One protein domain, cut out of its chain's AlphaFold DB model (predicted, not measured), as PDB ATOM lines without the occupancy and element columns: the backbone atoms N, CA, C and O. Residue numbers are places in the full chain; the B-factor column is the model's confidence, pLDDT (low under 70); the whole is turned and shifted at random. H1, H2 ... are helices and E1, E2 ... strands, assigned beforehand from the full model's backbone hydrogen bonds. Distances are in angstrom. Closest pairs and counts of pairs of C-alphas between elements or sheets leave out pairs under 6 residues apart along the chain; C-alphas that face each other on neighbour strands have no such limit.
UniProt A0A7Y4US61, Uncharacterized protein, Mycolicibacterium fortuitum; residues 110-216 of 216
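This is residues 110 to 216 of the 216 residues of an uncharacterized protein of Mycolicibacterium fortuitum (UniProt A0A7Y4US61). Two small sheets of three strands each lie face to face as a sandwich, their strands crossed, with a short helix near each end of its long axis. The long link between E1 and E2 runs out beyond the end where H2 sits. The 107 printed residues hold H1, E1, E2, E3, E4, E5, H2 and E6 in that order; the antiparallel sheets run E1, E2, E5 and E4, E3, E6, and the class is mixed, helices and strands. The whole is compact, with a radius of gyration of the C-alphas of 14.3 A, yet elongated, spanning 47 by 26 by 18 A.

Start at H1, residues 110 to 116, and go on into E1, residues 117 to 125. E1 forms a hairpin with E2, residues 138 to 145, where N 120 and O 142 are 3.0 A apart. Next come E3, residues 151 to 160, and E4, residues 166 to 177, also a hairpin, with N 155 and O 173 at 2.8 A. E5, residues 182 to 186, is the antiparallel neighbour of E2, with N 143 and O 183 at 2.8 A. After H2, residues 197 to 203, E6, residues 207 to 215, is antiparallel to E3, with N 156 and O 212 at 2.8 A. These N and O pairs are within hydrogen-bond range. The two sheets make a sandwich, two sheets face to face, 9.2 A centre to centre where they face each other, with strands at 39 degrees. H1 and H2 are on one face of the sheet E4, E3, E6, making two layers, helices on one face of a sheet. H1 only just lies over E6, with 3 of its C-alphas falling on it, and runs across the strands at 67 degrees on the local plane; the closest C-alphas, Ile 112 and Ala 213, are 7.0 A apart. The closest C-alphas of H2 and E4, Ile 167 and Glu 199, are 6.3 A apart. H1 and H2 are apart. In both, every O i to N i+4 pair is within hydrogen-bond range.

Find C-alpha 110 at (37.031, 33.277, -27.445), where H1 begins. E1 spans 24.3 A, E2 22.3 A and E3 27.8 A. E4, 28.5 A long, bends by 53 degrees at residue 170. E6, 23.2 A, bends by 59 degrees at residue 212 and ends at C-alpha 215, (36.684, 22.346, -32.458).

The C-alphas of Ala 131 and Asp 148 are farthest apart, 47.3 A. The printed part has no cut. The link E1 to E2 is long, with residues 133 to 134 paired antiparallel with 195 to 196. Mean pLDDT of the printed part is 88.1; residue 130 is under 70.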
ATOM      1  N   GLU A 110      38.119  32.446 -27.963       88.50
ATOM      2  CA  GLU A 110      37.031  33.277 -27.445       88.50
ATOM      3  C   GLU A 110      35.698  32.880 -28.078       88.50
ATOM      4  O   GLU A 110      34.700  32.711 -27.379       88.50
ATOM      5  N   SER A 111      35.694  32.657 -29.394       86.50
ATOM      6  CA  SER A 111      34.533  32.160 -30.133       86.50
ATOM      7  C   SER A 111      34.083  30.779 -29.642       86.50
ATOM      8  O   SER A 111      32.899  30.568 -29.372       86.50
ATOM      9  N   ILE A 112      35.020  29.848 -29.431       87.69
ATOM     10  CA  ILE A 112      34.719  28.491 -28.955       87.69
ATOM     11  C   ILE A 112      34.110  28.520 -27.548       87.69
ATOM     12  O   ILE A 112      33.059  27.920 -27.319       87.69
ATOM     13  N   LEU A 113      34.725  29.235 -26.602       89.38
ATOM     14  CA  LEU A 113      34.247  29.300 -25.214       89.38
ATOM     15  C   LEU A 113      32.954  30.119 -25.067       89.38
ATOM     16  O   LEU A 113      32.153  29.885 -24.154       89.38
ATOM     17  N   ARG A 114      32.711  31.080 -25.962       87.56
ATOM     18  CA  ARG A 114      31.472  31.859 -25.974       87.56
ATOM     19  C   ARG A 114      30.332  31.073 -26.609       87.56
ATOM     20  O   ARG A 114      29.287  30.904 -25.973       87.56
ATOM     21  N   ASP A 115      30.544  30.549 -27.810       85.19
ATOM     22  CA  ASP A 115      29.454  30.097 -28.663       85.19
ATOM     23  C   ASP A 115      29.370  28.563 -28.775       85.19
ATOM     24  O   ASP A 115      28.273  28.036 -28.934       85.19
ATOM     25  N   GLU A 116      30.475  27.810 -28.697       87.19
ATOM     26  CA  GLU A 116      30.484  26.343 -28.897       87.19
ATOM     27  C   GLU A 116      30.341  25.529 -27.626       87.19
ATOM     28  O   GLU A 116      29.528  24.605 -27.575       87.19
ATOM     29  N   VAL A 117      31.110  25.871 -26.602       90.38
ATOM     30  CA  VAL A 117      31.182  25.090 -25.374       90.38
ATOM     31  C   VAL A 117      31.122  25.988 -24.154       90.38
ATOM     32  O   VAL A 117      31.425  27.175 -24.200       90.38
ATOM     33  N   GLU A 118      30.696  25.423 -23.038       91.69
ATOM     34  CA  GLU A 118      30.888  25.988 -21.709       91.69
ATOM     35  C   GLU A 118      31.940  25.147 -20.998       91.69
ATOM     36  O   GLU A 118      31.796  23.927 -20.940       91.69
ATOM     37  N   VAL A 119      32.995  25.782 -20.491       93.12
ATOM     38  CA  VAL A 119      34.073  25.094 -19.774       93.12
ATOM     39  C   VAL A 119      34.117  25.603 -18.345       93.12
ATOM     40  O   VAL A 119      34.168  26.809 -18.113       93.12
ATOM     41  N   SER A 120      34.147  24.679 -17.392       93.19
ATOM     42  CA  SER A 120      34.381  24.977 -15.983       93.19
ATOM     43  C   SER A 120      35.352  23.973 -15.379       93.19
ATOM     44  O   SER A 120      35.387  22.810 -15.785       93.19
ATOM     45  N   PHE A 121      36.110  24.411 -14.380       93.75
ATOM     46  CA  PHE A 121      37.090  23.580 -13.691       93.75
ATOM     47  C   PHE A 121      36.680  23.349 -12.238       93.75
ATOM     48  O   PHE A 121      36.216  24.266 -11.559       93.75
ATOM     49  N   GLY A 122      36.857  22.117 -11.779       90.50
ATOM     50  CA  GLY A 122      36.827  21.749 -10.373       90.50
ATOM     51  C   GLY A 122      38.176  22.012  -9.693       90.50
ATOM     52  O   GLY A 122      39.166  22.323 -10.363       90.50
ATOM     53  N   PRO A 123      38.228  21.881  -8.359       92.19
ATOM     54  CA  PRO A 123      39.466  22.032  -7.612       92.19
ATOM     55  C   PRO A 123      40.463  20.923  -7.961       92.19
ATOM     56  O   PRO A 123      40.084  19.815  -8.356       92.19
ATOM     57  N   TYR A 124      41.745  21.220  -7.763       93.44
ATOM     58  CA  TYR A 124      42.786  20.203  -7.772       93.44
ATOM     59  C   TYR A 124      42.642  19.269  -6.563       93.44
ATOM     60  O   TYR A 124      42.364  19.713  -5.447       93.44
ATOM     61  N   SER A 125      42.865  17.976  -6.775       91.38
ATOM     62  CA  SER A 125      42.990  16.971  -5.728       91.38
ATOM     63  C   SER A 125      44.065  15.941  -6.073       91.38
ATOM     64  O   SER A 125      44.374  15.677  -7.237       91.38
ATOM     65  N   ASP A 126      44.660  15.357  -5.039       88.12
ATOM     66  CA  ASP A 126      45.637  14.283  -5.149       88.12
ATOM     67  C   ASP A 126      45.478  13.297  -3.995       88.12
ATOM     68  O   ASP A 126      45.021  13.668  -2.914       88.12
ATOM     69  N   ASP A 127      45.879  12.045  -4.223       82.94
ATOM     70  CA  ASP A 127      45.855  11.000  -3.193       82.94
ATOM     71  C   ASP A 127      47.098  11.070  -2.267       82.94
ATOM     72  O   ASP A 127      47.229  10.279  -1.334       82.94
ATOM     73  N   GLY A 128      48.000  12.045  -2.474       73.75
ATOM     74  CA  GLY A 128      49.181  12.268  -1.633       73.75
ATOM     75  C   GLY A 128      50.479  11.591  -2.088       73.75
ATOM     76  O   GLY A 128      51.392  11.465  -1.273       73.75
ATOM     77  N   ASP A 129      50.590  11.135  -3.340       70.31
ATOM     78  CA  ASP A 129      51.620  10.145  -3.687       70.31
ATOM     79  C   ASP A 129      53.063  10.678  -3.599       70.31
ATOM     80  O   ASP A 129      53.414  11.632  -4.283       70.31
ATOM     81  N   GLY A 130      53.894  10.012  -2.779       62.94
ATOM     82  CA  GLY A 130      55.358  10.133  -2.700       62.94
ATOM     83  C   GLY A 130      55.929  11.465  -2.177       62.94
ATOM     84  O   GLY A 130      55.472  12.552  -2.507       62.94
ATOM     85  N   ALA A 131      57.041  11.409  -1.429       71.38
ATOM     86  CA  ALA A 131      57.736  12.620  -0.957       71.38
ATOM     87  C   ALA A 131      58.278  13.508  -2.099       71.38
ATOM     88  O   ALA A 131      58.536  14.693  -1.898       71.38
ATOM     89  N   LEU A 132      58.467  12.933  -3.291       78.00
ATOM     90  CA  LEU A 132      59.099  13.599  -4.432       78.00
ATOM     91  C   LEU A 132      58.101  14.056  -5.509       78.00
ATOM     92  O   LEU A 132      58.422  14.974  -6.265       78.00
ATOM     93  N   GLY A 133      56.891  13.492  -5.574       86.00
ATOM     94  CA  GLY A 133      55.895  13.917  -6.559       86.00
ATOM     95  C   GLY A 133      54.704  12.982  -6.725       86.00
ATOM     96  O   GLY A 133      54.832  11.772  -6.564       86.00
ATOM     97  N   VAL A 134      53.581  13.578  -7.126       89.00
ATOM     98  CA  VAL A 134      52.245  12.983  -7.207       89.00
ATOM     99  C   VAL A 134      52.052  12.253  -8.531       89.00
ATOM    100  O   VAL A 134      52.183  12.863  -9.591       89.00
ATOM    101  N   GLN A 135      51.704  10.966  -8.476       86.81
ATOM    102  CA  GLN A 135      51.487  10.126  -9.661       86.81
ATOM    103  C   GLN A 135      50.061  10.216 -10.211       86.81
ATOM    104  O   GLN A 135      49.879  10.145 -11.422       86.81
ATOM    105  N   HIS A 136      49.063  10.415  -9.344       85.75
ATOM    106  CA  HIS A 136      47.650  10.455  -9.739       85.75
ATOM    107  C   HIS A 136      46.984  11.809  -9.438       85.75
ATOM    108  O   HIS A 136      46.031  11.873  -8.656       85.75
ATOM    109  N   PRO A 137      47.464  12.916 -10.036       89.88
ATOM    110  CA  PRO A 137      46.821  14.214  -9.898       89.88
ATOM    111  C   PRO A 137      45.443  14.219 -10.570       89.88
ATOM    112  O   PRO A 137      45.231  13.633 -11.639       89.88
ATOM    113  N   LYS A 138      44.492  14.906  -9.944       91.00
ATOM    114  CA  LYS A 138      43.108  15.000 -10.402       91.00
ATOM    115  C   LYS A 138      42.685  16.465 -10.416       91.00
ATOM    116  O   LYS A 138      42.869  17.194  -9.452       91.00
ATOM    117  N   ALA A 139      42.104  16.901 -11.522       92.88
ATOM    118  CA  ALA A 139      41.323  18.131 -11.592       92.88
ATOM    119  C   ALA A 139      40.226  17.913 -12.625       92.88
ATOM    120  O   ALA A 139      40.508  17.527 -13.760       92.88
ATOM    121  N   GLU A 140      38.971  18.110 -12.229       92.69
ATOM    122  CA  GLU A 140      37.845  17.918 -13.138       92.69
ATOM    123  C   GLU A 140      37.725  19.117 -14.086       92.69
ATOM    124  O   GLU A 140      37.677  20.263 -13.655       92.69
ATOM    125  N   MET A 141      37.635  18.855 -15.383       92.50
ATOM    126  CA  MET A 141      37.186  19.800 -16.395       92.50
ATOM    127  C   MET A 141      35.824  19.341 -16.894       92.50
ATOM    128  O   MET A 141      35.676  18.235 -17.417       92.50
ATOM    129  N   THR A 142      34.829  20.203 -16.729       91.12
ATOM    130  CA  THR A 142      33.481  20.005 -17.252       91.12
ATOM    131  C   THR A 142      33.333  20.793 -18.544       91.12
ATOM    132  O   THR A 142      33.630  21.986 -18.581       91.12
ATOM    133  N   ILE A 143      32.879  20.123 -19.600       90.06
ATOM    134  CA  ILE A 143      32.718  20.681 -20.941       90.06
ATOM    135  C   ILE A 143      31.285  20.428 -21.392       90.06
ATOM    136  O   ILE A 143      30.885  19.282 -21.586       90.06
ATOM    137  N   THR A 144      30.508  21.489 -21.567       87.38
ATOM    138  CA  THR A 144      29.108  21.402 -21.998       87.38
ATOM    139  C   THR A 144      28.977  21.891 -23.427       87.38
ATOM    140  O   THR A 144      29.300  23.045 -23.706       87.38
ATOM    141  N   SER A 145      28.478  21.051 -24.334       86.81
ATOM    142  CA  SER A 145      28.163  21.491 -25.695       86.81
ATOM    143  C   SER A 145      26.984  22.458 -25.684       86.81
ATOM    144  O   SER A 145      25.919  22.160 -25.142       86.81
ATOM    145  N   LYS A 146      27.154  23.613 -26.329       88.00
ATOM    146  CA  LYS A 146      26.071  24.564 -26.616       88.00
ATOM    147  C   LYS A 146      25.450  24.317 -27.993       88.00
ATOM    148  O   LYS A 146      24.580  25.080 -28.408       88.00
ATOM    149  N   ARG A 147      25.907  23.295 -28.724       82.19
ATOM    150  CA  ARG A 147      25.578  23.057 -30.136       82.19
ATOM    151  C   ARG A 147      24.642  21.879 -30.333       82.19
ATOM    152  O   ARG A 147      24.621  20.955 -29.525       82.19
ATOM    153  N   ASP A 148      23.887  21.942 -31.428       83.06
ATOM    154  CA  ASP A 148      22.990  20.895 -31.934       83.06
ATOM    155  C   ASP A 148      23.674  19.866 -32.840       83.06
ATOM    156  O   ASP A 148      23.024  18.952 -33.341       83.06
ATOM    157  N   ILE A 149      24.993  19.972 -32.974       80.38
ATOM    158  CA  ILE A 149      25.845  19.061 -33.733       80.38
ATOM    159  C   ILE A 149      26.918  18.440 -32.845       80.38
ATOM    160  O   ILE A 149      27.311  19.009 -31.822       80.38
ATOM    161  N   THR A 150      27.403  17.270 -33.257       84.69
ATOM    162  CA  THR A 150      28.572  16.648 -32.638       84.69
ATOM    163  C   THR A 150      29.834  17.406 -33.037       84.69
ATOM    164  O   THR A 150      30.035  17.683 -34.216       84.69
ATOM    165  N   ARG A 151      30.686  17.723 -32.058       82.31
ATOM    166  CA  ARG A 151      31.972  18.405 -32.264       82.31
ATOM    167  C   ARG A 151      33.067  17.698 -31.491       82.31
ATOM    168  O   ARG A 151      32.876  17.356 -30.326       82.31
ATOM    169  N   THR A 152      34.223  17.507 -32.108       87.44
ATOM    170  CA  THR A 152      35.430  17.090 -31.398       87.44
ATOM    171  C   THR A 152      36.236  18.324 -31.053       87.44
ATOM    172  O   THR A 152      36.709  19.035 -31.932       87.44
ATOM    173  N   CYS A 153      36.373  18.584 -29.758       87.69
ATOM    174  CA  CYS A 153      37.092  19.737 -29.252       87.69
ATOM    175  C   CYS A 153      38.379  19.309 -28.550       87.69
ATOM    176  O   CYS A 153      38.396  18.364 -27.757       87.69
ATOM    177  N   HIS A 154      39.445  20.047 -28.830       91.38
ATOM    178  CA  HIS A 154      40.760  19.921 -28.222       91.38
ATOM    179  C   HIS A 154      41.063  21.193 -27.440       91.38
ATOM    180  O   HIS A 154      40.842  22.297 -27.933       91.38
ATOM    181  N   PHE A 155      41.606  21.039 -26.241       91.44
ATOM    182  CA  PHE A 155      41.951  22.127 -25.341       91.44
ATOM    183  C   PHE A 155      43.385  21.959 -24.854       91.44
ATOM    184  O   PHE A 155      43.832  20.855 -24.545       91.44
ATOM    185  N   THR A 156      44.097  23.075 -24.758       93.69
ATOM    186  CA  THR A 156      45.323  23.182 -23.971       93.69
ATOM    187  C   THR A 156      45.004  23.985 -22.724       93.69
ATOM    188  O   THR A 156      44.473  25.092 -22.816       93.69
ATOM    189  N   VAL A 157      45.319  23.425 -21.564       94.12
ATOM    190  CA  VAL A 157      45.039  24.007 -20.254       94.12
ATOM    191  C   VAL A 157      46.357  24.312 -19.550       94.12
ATOM    192  O   VAL A 157      47.340  23.574 -19.670       94.12
ATOM    193  N   ARG A 158      46.380  25.421 -18.813       93.88
ATOM    194  CA  ARG A 158      47.421  25.728 -17.833       93.88
ATOM    195  C   ARG A 158      46.800  25.923 -16.458       93.88
ATOM    196  O   ARG A 158      45.645  26.324 -16.348       93.88
ATOM    197  N   ALA A 159      47.590  25.691 -15.428       95.00
ATOM    198  CA  ALA A 159      47.309  26.064 -14.062       95.00
ATOM    199  C   ALA A 159      48.147  27.288 -13.688       95.00
ATOM    200  O   ALA A 159      49.356  27.322 -13.930       95.00
ATOM    201  N   VAL A 160      47.510  28.278 -13.078       94.62
ATOM    202  CA  VAL A 160      48.149  29.503 -12.594       94.62
ATOM    203  C   VAL A 160      47.868  29.690 -11.109       94.62
ATOM    204  O   VAL A 160      46.854  29.213 -10.597       94.62
ATOM    205  N   ASP A 161      48.769  30.368 -10.410       93.12
ATOM    206  CA  ASP A 161      48.551  30.752  -9.018       93.12
ATOM    207  C   ASP A 161      47.659  31.998  -8.898       93.12
ATOM    208  O   ASP A 161      47.175  32.557  -9.886       93.12
ATOM    209  N   SER A 162      47.424  32.438  -7.662       89.25
ATOM    210  CA  SER A 162      46.606  33.615  -7.359       89.25
ATOM    211  C   SER A 162      47.156  34.920  -7.946       89.25
ATOM    212  O   SER A 162      46.383  35.848  -8.181       89.25
ATOM    213  N   ALA A 163      48.462  34.992  -8.226       90.12
ATOM    214  CA  ALA A 163      49.100  36.125  -8.891       90.12
ATOM    215  C   ALA A 163      49.062  36.009 -10.429       90.12
ATOM    216  O   ALA A 163      49.490  36.929 -11.125       90.12
ATOM    217  N   GLY A 164      48.543  34.900 -10.968       87.25
ATOM    218  CA  GLY A 164      48.495  34.617 -12.400       87.25
ATOM    219  C   GLY A 164      49.799  34.050 -12.965       87.25
ATOM    220  O   GLY A 164      49.924  33.941 -14.185       87.25
ATOM    221  N   ALA A 165      50.769  33.686 -12.120       92.50
ATOM    222  CA  ALA A 165      51.990  33.038 -12.581       92.50
ATOM    223  C   ALA A 165      51.734  31.555 -12.859       92.50
ATOM    224  O   ALA A 165      51.012  30.877 -12.126       92.50
ATOM    225  N   GLU A 166      52.340  31.037 -13.926       93.69
ATOM    226  CA  GLU A 166      52.161  29.643 -14.324       93.69
ATOM    227  C   GLU A 166      52.751  28.693 -13.270       93.69
ATOM    228  O   GLU A 166      53.900  28.829 -12.836       93.69
ATOM    229  N   ILE A 167      51.929  27.742 -12.824       92.75
ATOM    230  CA  ILE A 167      52.342  26.630 -11.965       92.75
ATOM    231  C   ILE A 167      52.687  25.432 -12.843       92.75
ATOM    232  O   ILE A 167      53.724  24.808 -12.644       92.75
ATOM    233  N   TYR A 168      51.799  25.120 -13.790       91.50
ATOM    234  CA  TYR A 168      51.906  23.968 -14.675       91.50
ATOM    235  C   TYR A 168      51.185  24.251 -15.992       91.50
ATOM    236  O   TYR A 168      50.133  24.884 -15.984       91.50
ATOM    237  N   GLY A 169      51.695  23.771 -17.122       90.88
ATOM    238  CA  GLY A 169      51.166  24.126 -18.440       90.88
ATOM    239  C   GLY A 169      51.180  22.974 -19.435       90.88
ATOM    240  O   GLY A 169      51.748  21.915 -19.185       90.88
ATOM    241  N   GLY A 170      50.540  23.195 -20.584       86.62
ATOM    242  CA  GLY A 170      50.553  22.242 -21.696       86.62
ATOM    243  C   GLY A 170      49.692  20.995 -21.481       86.62
ATOM    244  O   GLY A 170      49.906  19.994 -22.158       86.62
ATOM    245  N   LEU A 171      48.722  21.044 -20.566       89.81
ATOM    246  CA  LEU A 171      47.809  19.932 -20.306       89.81
ATOM    247  C   LEU A 171      46.839  19.792 -21.482       89.81
ATOM    248  O   LEU A 171      46.163  20.756 -21.844       89.81
ATOM    249  N   LEU A 172      46.788  18.611 -22.094       90.00
ATOM    250  CA  LEU A 172      45.996  18.362 -23.295       90.00
ATOM    251  C   LEU A 172      44.712  17.625 -22.924       90.00
ATOM    252  O   LEU A 172      44.746  16.524 -22.381       90.00
ATOM    253  N   VAL A 173      43.570  18.218 -23.266       88.50
ATOM    254  CA  VAL A 173      42.254  17.612 -23.053       88.50
ATOM    255  C   VAL A 173      41.527  17.541 -24.383       88.50
ATOM    256  O   VAL A 173      41.490  18.512 -25.132       88.50
ATOM    257  N   GLN A 174      40.928  16.395 -24.679       89.50
ATOM    258  CA  GLN A 174      40.116  16.202 -25.872       89.50
ATOM    259  C   GLN A 174      38.787  15.558 -25.495       89.50
ATOM    260  O   GLN A 174      38.736  14.674 -24.641       89.50
ATOM    261  N   SER A 175      37.716  15.981 -26.161       86.12
ATOM    262  CA  SER A 175      36.411  15.342 -26.042       86.12
ATOM    263  C   SER A 175      35.618  15.443 -27.332       86.12
ATOM    264  O   SER A 175      35.583  16.499 -27.961       86.12
ATOM    265  N   THR A 176      34.932  14.361 -27.689       88.12
ATOM    266  CA  THR A 176      33.857  14.402 -28.680       88.12
ATOM    267  C   THR A 176      32.545  14.656 -27.952       88.12
ATOM    268  O   THR A 176      32.080  13.835 -27.161       88.12
ATOM    269  N   LEU A 177      31.961  15.819 -28.206       83.75
ATOM    270  CA  LEU A 177      30.761  16.308 -27.557       83.75
ATOM    271  C   LEU A 177      29.575  16.117 -28.489       83.75
ATOM    272  O   LEU A 177      29.500  16.743 -29.544       83.75
ATOM    273  N   ASN A 178      28.637  15.272 -28.083       83.25
ATOM    274  CA  ASN A 178      27.344  15.162 -28.745       83.25
ATOM    275  C   ASN A 178      26.453  16.380 -28.425       83.25
ATOM    276  O   ASN A 178      26.723  17.102 -27.456       83.25
ATOM    277  N   PRO A 179      25.383  16.606 -29.206       84.81
ATOM    278  CA  PRO A 179      24.492  17.746 -29.027       84.81
ATOM    279  C   PRO A 179      24.007  17.920 -27.585       84.81
ATOM    280  O   PRO A 179      23.398  17.015 -27.017       84.81
ATOM    281  N   GLY A 180      24.291  19.079 -26.984       77.00
ATOM    282  CA  GLY A 180      23.842  19.429 -25.628       77.00
ATOM    283  C   GLY A 180      24.418  18.576 -24.493       77.00
ATOM    284  O   GLY A 180      23.994  18.715 -23.346       77.00
ATOM    285  N   VAL A 181      25.365  17.680 -24.786       84.19
ATOM    286  CA  VAL A 181      25.950  16.789 -23.785       84.19
ATOM    287  C   VAL A 181      26.993  17.529 -22.957       84.19
ATOM    288  O   VAL A 181      27.763  18.349 -23.461       84.19
ATOM    289  N   THR A 182      27.022  17.196 -21.669       85.19
ATOM    290  CA  THR A 182      28.083  17.589 -20.743       85.19
ATOM    291  C   THR A 182      29.049  16.427 -20.552       85.19
ATOM    292  O   THR A 182      28.640  15.346 -20.130       85.19
ATOM    293  N   ALA A 183      30.326  16.650 -20.842       83.81
ATOM    294  CA  ALA A 183      31.417  15.731 -20.553       83.81
ATOM    295  C   ALA A 183      32.190  16.200 -19.315       83.81
ATOM    296  O   ALA A 183      32.348  17.400 -19.092       83.81
ATOM    297  N   ARG A 184      32.696  15.253 -18.524       88.62
ATOM    298  CA  ARG A 184      33.582  15.513 -17.382       88.62
ATOM    299  C   ARG A 184      34.845  14.692 -17.544       88.62
ATOM    300  O   ARG A 184      34.771  13.495 -17.806       88.62
ATOM    301  N   LEU A 185      35.992  15.348 -17.447       88.00
ATOM    302  CA  LEU A 185      37.292  14.768 -17.768       88.00
ATOM    303  C   LEU A 185      38.313  15.179 -16.716       88.00
ATOM    304  O   LEU A 185      38.229  16.272 -16.166       88.00
ATOM    305  N   ASN A 186      39.308  14.332 -16.466       91.56
ATOM    306  CA  ASN A 186      40.469  14.747 -15.688       91.56
ATOM    307  C   ASN A 186      41.436  15.524 -16.595       91.56
ATOM    308  O   ASN A 186      41.875  14.992 -17.615       91.56
ATOM    309  N   VAL A 187      41.809  16.747 -16.211       90.75
ATOM    310  CA  VAL A 187      42.773  17.585 -16.950       90.75
ATOM    311  C   VAL A 187      44.145  16.907 -17.056       90.75
ATOM    312  O   VAL A 187      44.864  17.100 -18.033       90.75
ATOM    313  N   PHE A 188      44.496  16.064 -16.083       90.06
ATOM    314  CA  PHE A 188      45.763  15.334 -16.059       90.06
ATOM    315  C   PHE A 188      45.705  13.958 -16.735       90.06
ATOM    316  O   PHE A 188      46.664  13.201 -16.641       90.06
ATOM    317  N   ALA A 189      44.616  13.606 -17.427       83.00
ATOM    318  CA  ALA A 189      44.469  12.279 -18.035       83.00
ATOM    319  C   ALA A 189      45.567  11.941 -19.064       83.00
ATOM    320  O   ALA A 189      45.881  10.769 -19.257       83.00
ATOM    321  N   SER A 190      46.155  12.949 -19.719       78.06
ATOM    322  CA  SER A 190      47.247  12.776 -20.686       78.06
ATOM    323  C   SER A 190      48.645  12.925 -20.075       78.06
ATOM    324  O   SER A 190      49.630  12.961 -20.814       78.06
ATOM    325  N   LEU A 191      48.748  13.115 -18.757       79.94
ATOM    326  CA  LEU A 191      50.025  13.304 -18.088       79.94
ATOM    327  C   LEU A 191      50.789  11.975 -18.055       79.94
ATOM    328  O   LEU A 191      50.324  10.991 -17.486       79.94
ATOM    329  N   TYR A 192      51.989  11.966 -18.629       72.88
ATOM    330  CA  TYR A 192      52.920  10.849 -18.507       72.88
ATOM    331  C   TYR A 192      53.952  11.174 -17.425       72.88
ATOM    332  O   TYR A 192      54.883  11.939 -17.666       72.88
ATOM    333  N   GLY A 193      53.789  10.600 -16.233       80.88
ATOM    334  CA  GLY A 193      54.725  10.755 -15.115       80.88
ATOM    335  C   GLY A 193      54.078  11.349 -13.868       80.88
ATOM    336  O   GLY A 193      52.869  11.254 -13.683       80.88
ATOM    337  N   SER A 194      54.901  11.932 -12.997       86.12
ATOM    338  CA  SER A 194      54.451  12.576 -11.765       86.12
ATOM    339  C   SER A 194      54.605  14.093 -11.824       86.12
ATOM    340  O   SER A 194      55.495  14.624 -12.490       86.12
ATOM    341  N   ILE A 195      53.749  14.792 -11.082       89.50
ATOM    342  CA  ILE A 195      53.909  16.223 -10.819       89.50
ATOM    343  C   ILE A 195      54.834  16.378  -9.607       89.50
ATOM    344  O   ILE A 195      54.559  15.768  -8.568       89.50
ATOM    345  N   PRO A 196      55.904  17.190  -9.681       91.19
ATOM    346  CA  PRO A 196      56.745  17.498  -8.529       91.19
ATOM    347  C   PRO A 196      55.912  17.949  -7.329       91.19
ATOM    348  O   PRO A 196      54.996  18.760  -7.471       91.19
ATOM    349  N   ARG A 197      56.246  17.477  -6.120       89.44
ATOM    350  CA  ARG A 197      55.412  17.752  -4.934       89.44
ATOM    351  C   ARG A 197      55.199  19.252  -4.688       89.44
ATOM    352  O   ARG A 197      54.090  19.672  -4.383       89.44
ATOM    353  N   ARG A 198      56.232  20.066  -4.933       90.00
ATOM    354  CA  ARG A 198      56.171  21.537  -4.852       90.00
ATOM    355  C   ARG A 198      55.115  22.151  -5.778       90.00
ATOM    356  O   ARG A 198      54.501  23.147  -5.414       90.00
ATOM    357  N   GLU A 199      54.944  21.612  -6.979       91.88
ATOM    358  CA  GLU A 199      53.939  22.092  -7.932       91.88
ATOM    359  C   GLU A 199      52.550  21.599  -7.534       91.88
ATOM    360  O   GLU A 199      51.633  22.407  -7.479       91.88
ATOM    361  N   ALA A 200      52.416  20.325  -7.151       92.00
ATOM    362  CA  ALA A 200      51.164  19.763  -6.639       92.00
ATOM    363  C   ALA A 200      50.607  20.556  -5.444       92.00
ATOM    364  O   ALA A 200      49.422  20.877  -5.407       92.00
ATOM    365  N   ASP A 201      51.466  20.952  -4.503       91.00
ATOM    366  CA  ASP A 201      51.041  21.771  -3.368       91.00
ATOM    367  C   ASP A 201      50.597  23.179  -3.797       91.00
ATOM    368  O   ASP A 201      49.631  23.698  -3.248       91.00
ATOM    369  N   ARG A 202      51.221  23.773  -4.826       93.44
ATOM    370  CA  ARG A 202      50.757  25.048  -5.408       93.44
ATOM    371  C   ARG A 202      49.434  24.903  -6.163       93.44
ATOM    372  O   ARG A 202      48.653  25.846  -6.183       93.44
ATOM    373  N   LEU A 203      49.178  23.752  -6.788       93.38
ATOM    374  CA  LEU A 203      47.952  23.498  -7.551       93.38
ATOM    375  C   LEU A 203      46.699  23.458  -6.670       93.38
ATOM    376  O   LEU A 203      45.621  23.767  -7.171       93.38
ATOM    377  N   LYS A 204      46.826  23.142  -5.374       91.62
ATOM    378  CA  LYS A 204      45.705  23.143  -4.414       91.62
ATOM    379  C   LYS A 204      45.022  24.505  -4.297       91.62
ATOM    380  O   LYS A 204      43.801  24.558  -4.205       91.62
ATOM    381  N   ASP A 205      45.808  25.578  -4.374       91.75
ATOM    382  CA  ASP A 205      45.328  26.966  -4.363       91.75
ATOM    383  C   ASP A 205      45.326  27.597  -5.770       91.75
ATOM    384  O   ASP A 205      45.054  28.789  -5.939       91.75
ATOM    385  N   GLY A 206      45.677  26.809  -6.790       92.56
ATOM    386  CA  GLY A 206      45.765  27.241  -8.177       92.56
ATOM    387  C   GLY A 206      44.409  27.247  -8.880       92.56
ATOM    388  O   GLY A 206      43.449  26.597  -8.467       92.56
ATOM    389  N   ARG A 207      44.343  27.965 -10.001       94.62
ATOM    390  CA  ARG A 207      43.196  27.963 -10.918       94.62
ATOM    391  C   ARG A 207      43.616  27.479 -12.298       94.62
ATOM    392  O   ARG A 207      44.755  27.683 -12.711       94.62
ATOM    393  N   PHE A 208      42.683  26.881 -13.028       95.00
ATOM    394  CA  PHE A 208      42.918  26.377 -14.380       95.00
ATOM    395  C   PHE A 208      42.336  27.322 -15.432       95.00
ATOM    396  O   PHE A 208      41.246  27.868 -15.265       95.00
ATOM    397  N   GLU A 209      43.070  27.505 -16.524       93.81
ATOM    398  CA  GLU A 209      42.715  28.384 -17.634       93.81
ATOM    399  C   GLU A 209      42.966  27.677 -18.968       93.81
ATOM    400  O   GLU A 209      43.987  27.009 -19.158       93.81
ATOM    401  N   VAL A 210      42.048  27.855 -19.917       94.12
ATOM    402  CA  VAL A 210      42.231  27.389 -21.296       94.12
ATOM    403  C   VAL A 210      43.138  28.375 -22.030       94.12
ATOM    404  O   VAL A 210      42.840  29.563 -22.094       94.12
ATOM    405  N   THR A 211      44.237  27.886 -22.600       93.06
ATOM    406  CA  THR A 211      45.202  28.694 -23.367       93.06
ATOM    407  C   THR A 211      45.110  28.479 -24.866       93.06
ATOM    408  O   THR A 211      45.549  29.339 -25.625       93.06
ATOM    409  N   LYS A 212      44.566  27.337 -25.301       91.31
ATOM    410  CA  LYS A 212      44.229  27.033 -26.696       91.31
ATOM    411  C   LYS A 212      42.974  26.175 -26.739       91.31
ATOM    412  O   LYS A 212      42.781  25.331 -25.867       91.31
ATOM    413  N   ALA A 213      42.160  26.368 -27.766       90.75
ATOM    414  CA  ALA A 213      40.984  25.564 -28.038       90.75
ATOM    415  C   ALA A 213      40.806  25.429 -29.551       90.75
ATOM    416  O   ALA A 213      41.057  26.379 -30.292       90.75
ATOM    417  N   SER A 214      40.371  24.260 -30.002       89.44
ATOM    418  CA  SER A 214      39.949  24.044 -31.384       89.44
ATOM    419  C   SER A 214      38.817  23.032 -31.437       89.44
ATOM    420  O   SER A 214      38.906  22.014 -30.752       89.44
ATOM    421  N   CYS A 215      37.799  23.271 -32.259       86.81
ATOM    422  CA  CYS A 215      36.684  22.346 -32.458       86.81
ATOM    423  C   CYS A 215      36.468  22.060 -33.948       86.81
ATOM    424  O   CYS A 215      36.468  22.985 -34.768       86.81
ATOM    425  N   SER A 216      36.262  20.780 -34.263       86.00
ATOM    426  CA  SER A 216      35.953  20.246 -35.596       86.00
ATOM    427  C   SER A 216      34.765  19.297 -35.540       86.00
ATOM    428  O   SER A 216      34.796  18.393 -34.671       86.00
TER     429      SER A 216